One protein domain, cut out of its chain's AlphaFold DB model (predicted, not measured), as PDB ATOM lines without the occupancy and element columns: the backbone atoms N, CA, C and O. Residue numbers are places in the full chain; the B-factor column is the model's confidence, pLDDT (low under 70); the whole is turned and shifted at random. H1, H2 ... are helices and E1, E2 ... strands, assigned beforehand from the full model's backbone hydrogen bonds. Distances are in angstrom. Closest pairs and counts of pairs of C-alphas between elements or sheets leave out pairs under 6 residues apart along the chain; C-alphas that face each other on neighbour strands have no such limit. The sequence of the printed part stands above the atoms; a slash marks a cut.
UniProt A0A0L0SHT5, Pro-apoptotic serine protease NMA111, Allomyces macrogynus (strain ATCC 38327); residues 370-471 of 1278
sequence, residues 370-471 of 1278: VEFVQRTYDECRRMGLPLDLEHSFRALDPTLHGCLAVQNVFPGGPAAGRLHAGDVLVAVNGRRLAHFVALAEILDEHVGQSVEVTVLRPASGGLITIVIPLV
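AT A GLANCE: This is residues 370 to 471 of the 1278 residues of the protein "Pro-apoptotic serine protease NMA111" of Allomyces macrogynus (strain ATCC 38327) (UniProt A0A0L0SHT5). What does the domain look like? A two-strand ribbon, E1 with E2, and a strongly twisted three-strand sheet, E3 E4 E5, form a wedge, joined where E2 meets E3 and only partly face to face. H3 covers one open side of the wedge, while H1 and H2 sit at one end of the ribbon. What is it made of, and how large is it? The printed part has 102 residues, in the order E1 H1 H2 E2 E3 H3 E4 E5; both sheets are antiparallel and the class is mixed, helices and strands. It is compact, with a radius of gyration of the C-alphas of 12.8 A and spans of 34 by 28 by 19 A.

IN THESE COORDINATES: Where do the first elements run? E1, residues 370 to 376, begins with C-alpha 370 at (-21.940, 42.245, 86.272) and is 19.1 A long. H1 is residues 377 to 382, and H2, residues 387 to 396, is 14.3 A long. E2, residues 402 to 409, is 20.2 A long. What follows? E3 is residues 424 to 428, 12.0 A long, and H3 is residues 436 to 445, 14.2 A long. E4, residues 451 to 457, is 17.8 A long; E5, residues 462 to 468, is 18.6 A long and ends with C-alpha 468 at (-31.795, 36.532, 85.533).

HOW THE PARTS SIT: How do the strands pair? E1 and E2 are antiparallel at 150 degrees, with N 373 and O 405 2.8 A apart. E3 and E4 are antiparallel at 155 degrees, with N 426 and O 454 2.9 A apart. E4, the inner strand, forms a hairpin with E5 at 152 degrees, with N 453 and O 466 2.8 A apart. Where do the two sheets meet? The closest C-alphas of E2 and E3 are those of Ala 405 and Val 424, 4.2 A apart; E1 and E4 are apart. Where are the helices? H1 and H2 are close but not clearly touching, the C-alphas of Tyr 377 and Glu 390 being closest at 6.9 A, with a shallow tilt of 21 degrees, opposite ways. H3 only grazes the sheet E3 E4 E5 with its residues 438 to 443; the C-alphas of Val 428 and Ile 442, closest between E3 and H3, are 7.5 A apart. Every O i to N i+4 pair is within hydrogen-bond range in H1 and H2, and 5 of 6 in H3.

THE WHOLE: How far does it reach? The two C-alphas farthest apart, those of Pro 398 and Gly 412, are 37.0 A apart. Is anything cut, long or uncertain? The printed part has no cut, and the link from E2 to E3, residues 410 to 423, is long. Mean pLDDT of the printed part is 91.8, with residues 460 to 461 under 70.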
ATOM      1  N   VAL A 370     -22.849  42.931  85.346       95.88
ATOM      2  CA  VAL A 370     -21.940  42.245  86.272       95.88
ATOM      3  C   VAL A 370     -20.516  42.324  85.741       95.88
ATOM      4  O   VAL A 370     -20.266  42.042  84.567       95.88
ATOM      5  N   GLU A 371     -19.588  42.674  86.622       95.12
ATOM      6  CA  GLU A 371     -18.155  42.525  86.403       95.12
ATOM      7  C   GLU A 371     -17.710  41.166  86.944       95.12
ATOM      8  O   GLU A 371     -17.867  40.862  88.130       95.12
ATOM      9  N   PHE A 372     -17.148  40.358  86.059       95.06
ATOM     10  CA  PHE A 372     -16.571  39.058  86.342       95.06
ATOM     11  C   PHE A 372     -15.045  39.149  86.268       95.06
ATOM     12  O   PHE A 372     -14.488  39.770  85.364       95.06
ATOM     13  N   VAL A 373     -14.369  38.460  87.180       93.12
ATOM     14  CA  VAL A 373     -12.911  38.305  87.208       93.12
ATOM     15  C   VAL A 373     -12.559  36.828  87.096       93.12
ATOM     16  O   VAL A 373     -13.238  35.983  87.682       93.12
ATOM     17  N   GLN A 374     -11.506  36.487  86.356       92.12
ATOM     18  CA  GLN A 374     -10.998  35.118  86.378       92.12
ATOM     19  C   GLN A 374     -10.227  34.883  87.682       92.12
ATOM     20  O   GLN A 374      -9.352  35.666  88.049       92.12
ATOM     21  N   ARG A 375     -10.555  33.794  88.374       92.75
ATOM     22  CA  ARG A 375      -9.854  33.302  89.562       92.75
ATOM     23  C   ARG A 375      -9.229  31.963  89.237       92.75
ATOM     24  O   ARG A 375      -9.884  31.111  88.640       92.75
ATOM     25  N   THR A 376      -7.978  31.765  89.630       92.81
ATOM     26  CA  THR A 376      -7.279  30.486  89.451       92.81
ATOM     27  C   THR A 376      -8.031  29.356  90.154       92.81
ATOM     28  O   THR A 376      -8.780  29.595  91.104       92.81
ATOM     29  N   TYR A 377      -7.839  28.105  89.726       92.88
ATOM     30  CA  TYR A 377      -8.503  26.983  90.397       92.88
ATOM     31  C   TYR A 377      -8.156  26.894  91.891       92.88
ATOM     32  O   TYR A 377      -9.021  26.537  92.682       92.88
ATOM     33  N   ASP A 378      -6.945  27.284  92.308       92.19
ATOM     34  CA  ASP A 378      -6.584  27.296  93.731       92.19
ATOM     35  C   ASP A 378      -7.388  28.328  94.539       92.19
ATOM     36  O   ASP A 378      -7.931  27.998  95.593       92.19
ATOM     37  N   GLU A 379      -7.557  29.546  94.015       91.94
ATOM     38  CA  GLU A 379      -8.462  30.544  94.603       91.94
ATOM     39  C   GLU A 379      -9.910  30.041  94.615       91.94
ATOM     40  O   GLU A 379     -10.583  30.130  95.640       91.94
ATOM     41  N   CYS A 380     -10.380  29.444  93.515       91.44
ATOM     42  CA  CYS A 380     -11.733  28.899  93.435       91.44
ATOM     43  C   CYS A 380     -11.964  27.784  94.466       91.44
ATOM     44  O   CYS A 380     -13.031  27.740  95.073       91.44
ATOM     45  N   ARG A 381     -10.977  26.914  94.731       90.62
ATOM     46  CA  ARG A 381     -11.053  25.899  95.799       90.62
ATOM     47  C   ARG A 381     -11.157  26.524  97.188       90.62
ATOM     48  O   ARG A 381     -11.938  26.043  98.003       90.62
ATOM     49  N   ARG A 382     -10.430  27.616  97.458       89.88
ATOM     50  CA  ARG A 382     -10.588  28.401  98.703       89.88
ATOM     51  C   ARG A 382     -11.974  29.051  98.787       89.88
ATOM     52  O   ARG A 382     -12.528  29.166  99.873       89.88
ATOM     53  N   MET A 383     -12.568  29.380  97.640       88.19
ATOM     54  CA  MET A 383     -13.977  29.761  97.477       88.19
ATOM     55  C   MET A 383     -14.926  28.544  97.361       88.19
ATOM     56  O   MET A 383     -16.029  28.668  96.841       88.19
ATOM     57  N   GLY A 384     -14.526  27.358  97.833       88.12
ATOM     58  CA  GLY A 384     -15.389  26.177  97.948       88.12
ATOM     59  C   GLY A 384     -15.610  25.355  96.672       88.12
ATOM     60  O   GLY A 384     -16.489  24.493  96.683       88.12
ATOM     61  N   LEU A 385     -14.865  25.588  95.580       89.94
ATOM     62  CA  LEU A 385     -14.994  24.820  94.331       89.94
ATOM     63  C   LEU A 385     -14.713  23.319  94.559       89.94
ATOM     64  O   LEU A 385     -13.588  22.971  94.929       89.94
ATOM     65  N   PRO A 386     -15.678  22.413  94.299       90.31
ATOM     66  CA  PRO A 386     -15.449  20.973  94.412       90.31
ATOM     67  C   PRO A 386     -14.474  20.459  93.346       90.31
ATOM     68  O   PRO A 386     -14.534  20.884  92.190       90.31
ATOM     69  N   LEU A 387     -13.641  19.476  93.706       90.31
ATOM     70  CA  LEU A 387     -12.660  18.870  92.793       90.31
ATOM     71  C   LEU A 387     -13.303  18.279  91.530       90.31
ATOM     72  O   LEU A 387     -12.773  18.464  90.441       90.31
ATOM     73  N   ASP A 388     -14.473  17.646  91.638       90.75
ATOM     74  CA  ASP A 388     -15.193  17.105  90.474       90.75
ATOM     75  C   ASP A 388     -15.607  18.201  89.482       90.75
ATOM     76  O   ASP A 388     -15.618  17.993  88.264       90.75
ATOM     77  N   LEU A 389     -15.912  19.398  89.993       89.56
ATOM     78  CA  LEU A 389     -16.267  20.543  89.167       89.56
ATOM     79  C   LEU A 389     -15.017  21.154  88.518       89.56
ATOM     80  O   LEU A 389     -15.044  21.412  87.315       89.56
ATOM     81  N   GLU A 390     -13.906  21.274  89.258       91.31
ATOM     82  CA  GLU A 390     -12.586  21.637  88.713       91.31
ATOM     83  C   GLU A 390     -12.152  20.682  87.587       91.31
ATOM     84  O   GLU A 390     -11.824  21.130  86.486       91.31
ATOM     85  N   HIS A 391     -12.201  19.367  87.824       91.44
ATOM     86  CA  HIS A 391     -11.887  18.345  86.822       91.44
ATOM     87  C   HIS A 391     -12.728  18.525  85.556       91.44
ATOM     88  O   HIS A 391     -12.215  18.392  84.446       91.44
ATOM     89  N   SER A 392     -14.005  18.886  85.705       90.00
ATOM     90  CA  SER A 392     -14.890  19.101  84.564       90.00
ATOM     91  C   SER A 392     -14.573  20.363  83.748       90.00
ATOM     92  O   SER A 392     -14.790  20.358  82.540       90.00
ATOM     93  N   PHE A 393     -14.031  21.421  84.365       90.38
ATOM     94  CA  PHE A 393     -13.549  22.598  83.632       90.38
ATOM     95  C   PHE A 393     -12.239  22.302  82.897       90.38
ATOM     96  O   PHE A 393     -12.109  22.636  81.723       90.38
ATOM     97  N   ARG A 394     -11.312  21.581  83.537       90.06
ATOM     98  CA  ARG A 394     -10.073  21.103  82.895       90.06
ATOM     99  C   ARG A 394     -10.336  20.131  81.736       90.06
ATOM    100  O   ARG A 394      -9.532  20.058  80.815       90.06
ATOM    101  N   ALA A 395     -11.446  19.392  81.782       89.50
ATOM    102  CA  ALA A 395     -11.887  18.508  80.703       89.50
ATOM    103  C   ALA A 395     -12.580  19.246  79.539       89.50
ATOM    104  O   ALA A 395     -12.593  18.720  78.429       89.50
ATOM    105  N   LEU A 396     -13.147  20.436  79.777       86.56
ATOM    106  CA  LEU A 396     -13.702  21.294  78.720       86.56
ATOM    107  C   LEU A 396     -12.594  21.923  77.875       86.56
ATOM    108  O   LEU A 396     -12.679  21.911  76.651       86.56
ATOM    109  N   ASP A 397     -11.560  22.448  78.531       82.31
ATOM    110  CA  ASP A 397     -10.373  22.996  77.876       82.31
ATOM    111  C   ASP A 397      -9.153  22.865  78.816       82.31
ATOM    112  O   ASP A 397      -9.111  23.509  79.871       82.31
ATOM    113  N   PRO A 398      -8.140  22.048  78.454       83.69
ATOM    114  CA  PRO A 398      -6.923  21.869  79.247       83.69
ATOM    115  C   PRO A 398      -6.081  23.139  79.439       83.69
ATOM    116  O   PRO A 398      -5.221  23.161  80.320       83.69
ATOM    117  N   THR A 399      -6.293  24.176  78.623       79.81
ATOM    118  CA  THR A 399      -5.590  25.464  78.725       79.81
ATOM    119  C   THR A 399      -6.221  26.410  79.749       79.81
ATOM    120  O   THR A 399      -5.582  27.374  80.164       79.81
ATOM    121  N   LEU A 400      -7.431  26.115  80.244       79.19
ATOM    122  CA  LEU A 400      -8.035  26.877  81.334       79.19
ATOM    123  C   LEU A 400      -7.261  26.673  82.639       79.19
ATOM    124  O   LEU A 400      -6.947  25.552  83.046       79.19
ATOM    125  N   HIS A 401      -7.010  27.773  83.347       85.25
ATOM    126  CA  HIS A 401      -6.304  27.783  84.634       85.25
ATOM    127  C   HIS A 401      -7.185  28.248  85.807       85.25
ATOM    128  O   HIS A 401      -6.708  28.362  86.941       85.25
ATOM    129  N   GLY A 402      -8.473  28.491  85.558       91.19
ATOM    130  CA  GLY A 402      -9.389  29.072  86.529       91.19
ATOM    131  C   GLY A 402     -10.847  29.121  86.076       91.19
ATOM    132  O   GLY A 402     -11.180  28.675  84.980       91.19
ATOM    133  N   CYS A 403     -11.702  29.687  86.927       92.88
ATOM    134  CA  CYS A 403     -13.127  29.930  86.676       92.88
ATOM    135  C   CYS A 403     -13.420  31.439  86.674       92.88
ATOM    136  O   CYS A 403     -12.635  32.231  87.197       92.88
ATOM    137  N   LEU A 404     -14.568  31.849  86.131       94.81
ATOM    138  CA  LEU A 404     -15.053  33.223  86.285       94.81
ATOM    139  C   LEU A 404     -15.770  33.365  87.633       94.81
ATOM    140  O   LEU A 404     -16.594  32.526  87.983       94.81
ATOM    141  N   ALA A 405     -15.492  34.431  88.377       94.69
ATOM    142  CA  ALA A 405     -16.169  34.772  89.623       94.69
ATOM    143  C   ALA A 405     -16.727  36.196  89.558       94.69
ATOM    144  O   ALA A 405     -16.133  37.076  88.935       94.69
ATOM    145  N   VAL A 406     -17.864  36.436  90.203       95.44
ATOM    146  CA  VAL A 406     -18.479  37.764  90.301       95.44
ATOM    147  C   VAL A 406     -17.601  38.657  91.177       95.44
ATOM    148  O   VAL A 406     -17.409  38.377  92.361       95.44
ATOM    149  N   GLN A 407     -17.081  39.740  90.600       93.94
ATOM    150  CA  GLN A 407     -16.337  40.773  91.319       93.94
ATOM    151  C   GLN A 407     -17.286  41.868  91.812       93.94
ATOM    152  O   GLN A 407     -17.344  42.125  93.010       93.94
ATOM    153  N   ASN A 408     -18.062  42.465  90.903       94.31
ATOM    154  CA  ASN A 408     -19.024  43.524  91.209       94.31
ATOM    155  C   ASN A 408     -20.361  43.269  90.501       94.31
ATOM    156  O   ASN A 408     -20.394  42.802  89.365       94.31
ATOM    157  N   VAL A 409     -21.466  43.642  91.145       95.69
ATOM    158  CA  VAL A 409     -22.815  43.646  90.555       95.69
ATOM    159  C   VAL A 409     -23.327  45.078  90.594       95.69
ATOM    160  O   VAL A 409     -23.297  45.706  91.654       95.69
ATOM    161  N   PHE A 410     -23.751  45.625  89.456       93.81
ATOM    162  CA  PHE A 410     -24.080  47.047  89.389       93.81
ATOM    163  C   PHE A 410     -25.444  47.291  90.062       93.81
ATOM    164  O   PHE A 410     -26.410  46.575  89.768       93.81
ATOM    165  N   PRO A 411     -25.569  48.280  90.968       92.38
ATOM    166  CA  PRO A 411     -26.838  48.552  91.633       92.38
ATOM    167  C   PRO A 411     -27.943  48.915  90.636       92.38
ATOM    168  O   PRO A 411     -27.751  49.761  89.769       92.38
ATOM    169  N   GLY A 412     -29.113  48.290  90.779       89.81
ATOM    170  CA  GLY A 412     -30.263  48.505  89.894       89.81
ATOM    171  C   GLY A 412     -30.251  47.703  88.585       89.81
ATOM    172  O   GLY A 412     -31.278  47.680  87.914       89.81
ATOM    173  N   GLY A 413     -29.153  47.021  88.238       93.62
ATOM    174  CA  GLY A 413     -29.086  46.153  87.055       93.62
ATOM    175  C   GLY A 413     -29.838  44.814  87.212       93.62
ATOM    176  O   GLY A 413     -30.215  44.443  88.329       93.62
ATOM    177  N   PRO A 414     -30.019  44.026  86.133       95.56
ATOM    178  CA  PRO A 414     -30.846  42.809  86.132       95.56
ATOM    179  C   PRO A 414     -30.408  41.723  87.125       95.56
ATOM    180  O   PRO A 414     -31.237  40.954  87.623       95.56
ATOM    181  N   ALA A 415     -29.106  41.655  87.421       95.62
ATOM    182  CA  ALA A 415     -28.528  40.725  88.386       95.62
ATOM    183  C   ALA A 415     -28.482  41.251  89.835       95.62
ATOM    184  O   ALA A 415     -28.113  40.492  90.738       95.62
ATOM    185  N   ALA A 416     -28.854  42.511  90.089       95.19
ATOM    186  CA  ALA A 416     -28.795  43.115  91.420       95.19
ATOM    187  C   ALA A 416     -29.677  42.353  92.427       95.19
ATOM    188  O   ALA A 416     -30.840  42.049  92.163       95.19
ATOM    189  N   GLY A 417     -29.102  41.999  93.582       93.06
ATOM    190  CA  GLY A 417     -29.760  41.180  94.611       93.06
ATOM    191  C   GLY A 417     -29.984  39.707  94.228       93.06
ATOM    192  O   GLY A 417     -30.514  38.946  95.034       93.06
ATOM    193  N   ARG A 418     -29.585  39.286  93.018       94.62
ATOM    194  CA  ARG A 418     -29.639  37.891  92.551       94.62
ATOM    195  C   ARG A 418     -28.256  37.252  92.607       94.62
ATOM    196  O   ARG A 418     -28.092  36.212  93.247       94.62
ATOM    197  N   LEU A 419     -27.275  37.899  91.983       94.94
ATOM    198  CA  LEU A 419     -25.854  37.559  92.067       94.94
ATOM    199  C   LEU A 419     -25.162  38.423  93.127       94.94
ATOM    200  O   LEU A 419     -25.601  39.538  93.414       94.94
ATOM    201  N   HIS A 420     -24.090  37.895  93.709       92.75
ATOM    202  CA  HIS A 420     -23.320  38.527  94.779       92.75
ATOM    203  C   HIS A 420     -21.818  38.402  94.499       92.75
ATOM    204  O   HIS A 420     -21.375  37.445  93.865       92.75
ATOM    205  N   ALA A 421     -21.029  39.361  94.989       93.44
ATOM    206  CA  ALA A 421     -19.571  39.280  94.924       93.44
ATOM    207  C   ALA A 421     -19.077  37.983  95.591       93.44
ATOM    208  O   ALA A 421     -19.499  37.648  96.698       93.44
ATOM    209  N   GLY A 422     -18.204  37.249  94.900       91.75
ATOM    210  CA  GLY A 422     -17.720  35.933  95.323       91.75
ATOM    211  C   GLY A 422     -18.512  34.727  94.796       91.75
ATOM    212  O   GLY A 422     -18.068  33.601  95.007       91.75
ATOM    213  N   ASP A 423     -19.624  34.916  94.077       94.69
ATOM    214  CA  ASP A 423     -20.269  33.822  93.337       94.69
ATOM    215  C   ASP A 423     -19.337  33.318  92.219       94.69
ATOM    216  O   ASP A 423     -18.933  34.099  91.355       94.69
ATOM    217  N   VAL A 424     -19.015  32.021  92.186       95.00
ATOM    218  CA  VAL A 424     -18.242  31.425  91.078       95.00
ATOM    219  C   VAL A 424     -19.212  30.966  89.991       95.00
ATOM    220  O   VAL A 424     -20.107  30.167  90.257       95.00
ATOM    221  N   LEU A 425     -19.053  31.465  88.768       95.44
ATOM    222  CA  LEU A 425     -19.890  31.118  87.624       95.44
ATOM    223  C   LEU A 425     -19.593  29.692  87.151       95.44
ATOM    224  O   LEU A 425     -18.437  29.327  86.943       95.44
ATOM    225  N   VAL A 426     -20.649  28.897  86.966       94.38
ATOM    226  CA  VAL A 426     -20.539  27.484  86.588       94.38
ATOM    227  C   VAL A 426     -21.154  27.200  85.227       94.38
ATOM    228  O   VAL A 426     -20.528  26.537  84.403       94.38
ATOM    229  N   ALA A 427     -22.367  27.681  84.969       95.12
ATOM    230  CA  ALA A 427     -23.029  27.501  83.682       95.12
ATOM    231  C   ALA A 427     -24.013  28.638  83.394       95.12
ATOM    232  O   ALA A 427     -24.528  29.263  84.320       95.12
ATOM    233  N   VAL A 428     -24.304  28.861  82.113       96.69
ATOM    234  CA  VAL A 428     -25.410  29.717  81.661       96.69
ATOM    235  C   VAL A 428     -26.253  28.919  80.668       96.69
ATOM    236  O   VAL A 428     -25.703  28.303  79.758       96.69
ATOM    237  N   ASN A 429     -27.572  28.871  80.871       95.38
ATOM    238  CA  ASN A 429     -28.522  28.042  80.115       95.38
ATOM    239  C   ASN A 429     -28.061  26.568  80.011       95.38
ATOM    240  O   ASN A 429     -28.082  25.957  78.944       95.38
ATOM    241  N   GLY A 430     -27.537  26.017  81.113       92.38
ATOM    242  CA  GLY A 430     -26.952  24.669  81.177       92.38
ATOM    243  C   GLY A 430     -25.579  24.497  80.498       92.38
ATOM    244  O   GLY A 430     -24.893  23.510  80.768       92.38
ATOM    245  N   ARG A 431     -25.124  25.454  79.676       93.69
ATOM    246  CA  ARG A 431     -23.800  25.453  79.024       93.69
ATOM    247  C   ARG A 431     -22.723  25.802  80.060       93.69
ATOM    248  O   ARG A 431     -22.652  26.938  80.532       93.69
ATOM    249  N   ARG A 432     -21.893  24.825  80.448       91.94
ATOM    250  CA  ARG A 432     -20.761  25.033  81.374       91.94
ATOM    251  C   ARG A 432     -19.670  25.859  80.692       91.94
ATOM    252  O   ARG A 432     -19.305  25.563  79.558       91.94
ATOM    253  N   LEU A 433     -19.159  26.885  81.376       92.31
ATOM    254  CA  LEU A 433     -18.181  27.820  80.812       92.31
ATOM    255  C   LEU A 433     -17.284  28.437  81.891       92.31
ATOM    256  O   LEU A 433     -17.713  28.619  83.026       92.31
ATOM    257  N   ALA A 434     -16.056  28.794  81.512       89.00
ATOM    258  CA  ALA A 434     -15.066  29.431  82.390       89.00
ATOM    259  C   ALA A 434     -14.200  30.493  81.668       89.00
ATOM    260  O   ALA A 434     -13.179  30.932  82.194       89.00
ATOM    261  N   HIS A 435     -14.612  30.918  80.467       90.19
ATOM    262  CA  HIS A 435     -13.887  31.866  79.617       90.19
ATOM    263  C   HIS A 435     -14.810  32.997  79.144       90.19
ATOM    264  O   HIS A 435     -15.985  32.757  78.852       90.19
ATOM    265  N   PHE A 436     -14.282  34.219  79.029       93.00
ATOM    266  CA  PHE A 436     -15.078  35.398  78.668       93.00
ATOM    267  C   PHE A 436     -15.710  35.316  77.274       93.00
ATOM    268  O   PHE A 436     -16.827  35.790  77.108       93.00
ATOM    269  N   VAL A 437     -15.054  34.679  76.296       91.69
ATOM    270  CA  VAL A 437     -15.613  34.506  74.936       91.69
ATOM    271  C   VAL A 437     -16.876  33.634  74.956       91.69
ATOM    272  O   VAL A 437     -17.901  34.028  74.414       91.69
ATOM    273  N   ALA A 438     -16.864  32.510  75.678       92.06
ATOM    274  CA  ALA A 438     -18.044  31.647  75.792       92.06
ATOM    275  C   ALA A 438     -19.188  32.301  76.594       92.06
ATOM    276  O   ALA A 438     -20.357  32.041  76.321       92.06
ATOM    277  N   LEU A 439     -18.868  33.156  77.576       95.00
ATOM    278  CA  LEU A 439     -19.868  33.978  78.269       95.00
ATOM    279  C   LEU A 439     -20.455  35.047  77.334       95.00
ATOM    280  O   LEU A 439     -21.664  35.259  77.325       95.00
ATOM    281  N   ALA A 440     -19.596  35.700  76.548       93.62
ATOM    282  CA  ALA A 440     -19.964  36.730  75.589       93.62
ATOM    283  C   ALA A 440     -20.977  36.227  74.563       93.62
ATOM    284  O   ALA A 440     -22.033  36.830  74.434       93.62
ATOM    285  N   GLU A 441     -20.679  35.110  73.893       93.75
ATOM    286  CA  GLU A 441     -21.565  34.484  72.904       93.75
ATOM    287  C   GLU A 441     -22.979  34.288  73.454       93.75
ATOM    288  O   GLU A 441     -23.944  34.760  72.862       93.75
ATOM    289  N   ILE A 442     -23.102  33.657  74.628       95.62
ATOM    290  CA  ILE A 442     -24.408  33.354  75.224       95.62
ATOM    291  C   ILE A 442     -25.163  34.644  75.569       95.62
ATOM    292  O   ILE A 442     -26.366  34.723  75.332       95.62
ATOM    293  N   LEU A 443     -24.493  35.670  76.105       96.50
ATOM    294  CA  LEU A 443     -25.151  36.946  76.409       96.50
ATOM    295  C   LEU A 443     -25.545  37.709  75.134       96.50
ATOM    296  O   LEU A 443     -26.652  38.238  75.064       96.50
ATOM    297  N   ASP A 444     -24.679  37.733  74.122       95.44
ATOM    298  CA  ASP A 444     -24.907  38.423  72.850       95.44
ATOM    299  C   ASP A 444     -26.017  37.727  72.015       95.44
ATOM    300  O   ASP A 444     -26.732  38.397  71.271       95.44
ATOM    301  N   GLU A 445     -26.225  36.412  72.180       95.19
ATOM    302  CA  GLU A 445     -27.345  35.633  71.609       95.19
ATOM    303  C   GLU A 445     -28.697  35.872  72.311       95.19
ATOM    304  O   GLU A 445     -29.747  35.787  71.672       95.19
ATOM    305  N   HIS A 446     -28.692  36.160  73.618       96.88
ATOM    306  CA  HIS A 446     -29.902  36.214  74.457       96.88
ATOM    307  C   HIS A 446     -30.327  37.641  74.845       96.88
ATOM    308  O   HIS A 446     -31.130  37.817  75.763       96.88
ATOM    309  N   VAL A 447     -29.832  38.674  74.151       96.88
ATOM    310  CA  VAL A 447     -30.253  40.075  74.353       96.88
ATOM    311  C   VAL A 447     -31.782  40.196  74.279       96.88
ATOM    312  O   VAL A 447     -32.412  39.732  73.330       96.88
ATOM    313  N   GLY A 448     -32.388  40.817  75.294       96.50
ATOM    314  CA  GLY A 448     -33.842  40.943  75.425       96.50
ATOM    315  C   GLY A 448     -34.553  39.723  76.029       96.50
ATOM    316  O   GLY A 448     -35.773  39.754  76.175       96.50
ATOM    317  N   GLN A 449     -33.825  38.663  76.395       97.31
ATOM    318  CA  GLN A 449     -34.369  37.415  76.944       97.31
ATOM    319  C   GLN A 449     -33.878  37.168  78.379       97.31
ATOM    320  O   GLN A 449     -32.919  37.783  78.842       97.31
ATOM    321  N   SER A 450     -34.525  36.248  79.097       96.94
ATOM    322  CA  SER A 450     -34.044  35.755  80.393       96.94
ATOM    323  C   SER A 450     -32.979  34.671  80.218       96.94
ATOM    324  O   SER A 450     -33.108  33.836  79.324       96.94
ATOM    325  N   VAL A 451     -32.003  34.605  81.126       97.56
ATOM    326  CA  VAL A 451     -30.995  33.528  81.163       97.56
ATOM    327  C   VAL A 451     -30.938  32.851  82.526       97.56
ATOM    328  O   VAL A 451     -31.118  33.479  83.570       97.56
ATOM    329  N   GLU A 452     -30.673  31.553  82.518       97.75
ATOM    330  CA  GLU A 452     -30.517  30.725  83.705       97.75
ATOM    331  C   GLU A 452     -29.029  30.623  84.066       97.75
ATOM    332  O   GLU A 452     -28.250  30.004  83.346       97.75
ATOM    333  N   VAL A 453     -28.618  31.248  85.170       97.31
ATOM    334  CA  VAL A 453     -27.215  31.321  85.597       97.31
ATOM    335  C   VAL A 453     -26.994  30.394  86.788       97.31
ATOM    336  O   VAL A 453     -27.518  30.626  87.878       97.31
ATOM    337  N   THR A 454     -26.194  29.348  86.600       96.56
ATOM    338  CA  THR A 454     -25.750  28.458  87.677       96.56
ATOM    339  C   THR A 454     -24.448  28.984  88.265       96.56
ATOM    340  O   THR A 454     -23.441  29.086  87.560       96.56
ATOM    341  N   VAL A 455     -24.454  29.267  89.566       95.31
ATOM    342  CA  VAL A 455     -23.281  29.692  90.338       95.31
ATOM    343  C   VAL A 455     -23.035  28.769  91.524       95.31
ATOM    344  O   VAL A 455     -23.951  28.145  92.054       95.31
ATOM    345  N   LEU A 456     -21.793  28.705  91.980       93.88
ATOM    346  CA  LEU A 456     -21.434  28.180  93.287       93.88
ATOM    347  C   LEU A 456     -21.389  29.351  94.276       93.88
ATOM    348  O   LEU A 456     -20.596  30.276  94.090       93.88
ATOM    349  N   ARG A 457     -22.215  29.299  95.329       92.19
ATOM    350  CA  ARG A 457     -22.254  30.318  96.389       92.19
ATOM    351  C   ARG A 457     -21.903  29.693  97.746       92.19
ATOM    352  O   ARG A 457     -22.749  28.997  98.320       92.19
ATOM    353  N   PRO A 458     -20.704  29.960  98.304       73.69
ATOM    354  CA  PRO A 458     -20.224  29.304  99.527       73.69
ATOM    355  C   PRO A 458     -21.134  29.517 100.739       73.69
ATOM    356  O   PRO A 458     -21.449  28.566 101.451       73.69
ATOM    357  N   ALA A 459     -21.630  30.745 100.923       71.06
ATOM    358  CA  ALA A 459     -22.477  31.134 102.054       71.06
ATOM    359  C   ALA A 459     -23.824  30.383 102.139       71.06
ATOM    360  O   ALA A 459     -24.488  30.420 103.171       71.06
ATOM    361  N   SER A 460     -24.237  29.713 101.061       68.12
ATOM    362  CA  SER A 460     -25.510  28.992 100.949       68.12
ATOM    363  C   SER A 460     -25.338  27.501 100.633       68.12
ATOM    364  O   SER A 460     -26.300  26.837 100.260       68.12
ATOM    365  N   GLY A 461     -24.127  26.961 100.811       62.81
ATOM    366  CA  GLY A 461     -23.899  25.516 100.910       62.81
ATOM    367  C   GLY A 461     -23.885  24.721  99.601       62.81
ATOM    368  O   GLY A 461     -23.974  23.497  99.662       62.81
ATOM    369  N   GLY A 462     -23.762  25.355  98.427       81.31
ATOM    370  CA  GLY A 462     -23.605  24.606  97.176       81.31
ATOM    371  C   GLY A 462     -23.867  25.374  95.881       81.31
ATOM    372  O   GLY A 462     -23.797  26.605  95.823       81.31
ATOM    373  N   LEU A 463     -24.138  24.599  94.826       90.81
ATOM    374  CA  LEU A 463     -24.567  25.088  93.517       90.81
ATOM    375  C   LEU A 463     -25.999  25.623  93.594       90.81
ATOM    376  O   LEU A 463     -26.894  24.943  94.094       90.81
ATOM    377  N   ILE A 464     -26.214  26.819  93.055       93.56
ATOM    378  CA  ILE A 464     -27.516  27.478  92.969       93.56
ATOM    379  C   ILE A 464     -27.730  27.930  91.533       93.56
ATOM    380  O   ILE A 464     -26.874  28.582  90.937       93.56
ATOM    381  N   THR A 465     -28.904  27.617  91.001       94.50
ATOM    382  CA  THR A 465     -29.330  28.064  89.680       94.50
ATOM    383  C   THR A 465     -30.317  29.219  89.823       94.50
ATOM    384  O   THR A 465     -31.284  29.135  90.579       94.50
ATOM    385  N   ILE A 466     -30.030  30.329  89.144       95.38
ATOM    386  CA  ILE A 466     -30.677  31.626  89.344       95.38
ATOM    387  C   ILE A 466     -31.108  32.171  87.985       95.38
ATOM    388  O   ILE A 466     -30.277  32.471  87.132       95.38
ATOM    389  N   VAL A 467     -32.412  32.355  87.787       97.00
ATOM    390  CA  VAL A 467     -32.924  33.029  86.586       97.00
ATOM    391  C   VAL A 467     -32.657  34.531  86.700       97.00
ATOM    392  O   VAL A 467     -33.146  35.185  87.630       97.00
ATOM    393  N   ILE A 468     -31.911  35.089  85.750       96.75
ATOM    394  CA  ILE A 468     -31.795  36.532  85.533       96.75
ATOM    395  C   ILE A 468     -32.869  36.921  84.506       96.75
ATOM    396  O   ILE A 468     -32.921  36.321  83.431       96.75
ATOM    397  N   PRO A 469     -33.776  37.865  84.825       94.44
ATOM    398  CA  PRO A 469     -35.003  38.064  84.052       94.44
ATOM    399  C   PRO A 469     -34.774  38.705  82.680       94.44
ATOM    400  O   PRO A 469     -35.646  38.603  81.826       94.44
ATOM    401  N   LEU A 470     -33.635  39.375  82.485       96.44
ATOM    402  CA  LEU A 470     -33.308  40.114  81.275       96.44
ATOM    403  C   LEU A 470     -31.786  40.182  81.087       96.44
ATOM    404  O   LEU A 470     -31.073  40.575  82.010       96.44
ATOM    405  N   VAL A 471     -31.311  39.844  79.891       97.25
ATOM    406  CA  VAL A 471     -30.018  40.285  79.361       97.25
ATOM    407  C   VAL A 471     -30.251  41.603  78.630       97.25
ATOM    408  O   VAL A 471     -31.029  41.661  77.677       97.25
TER     409      VAL A 471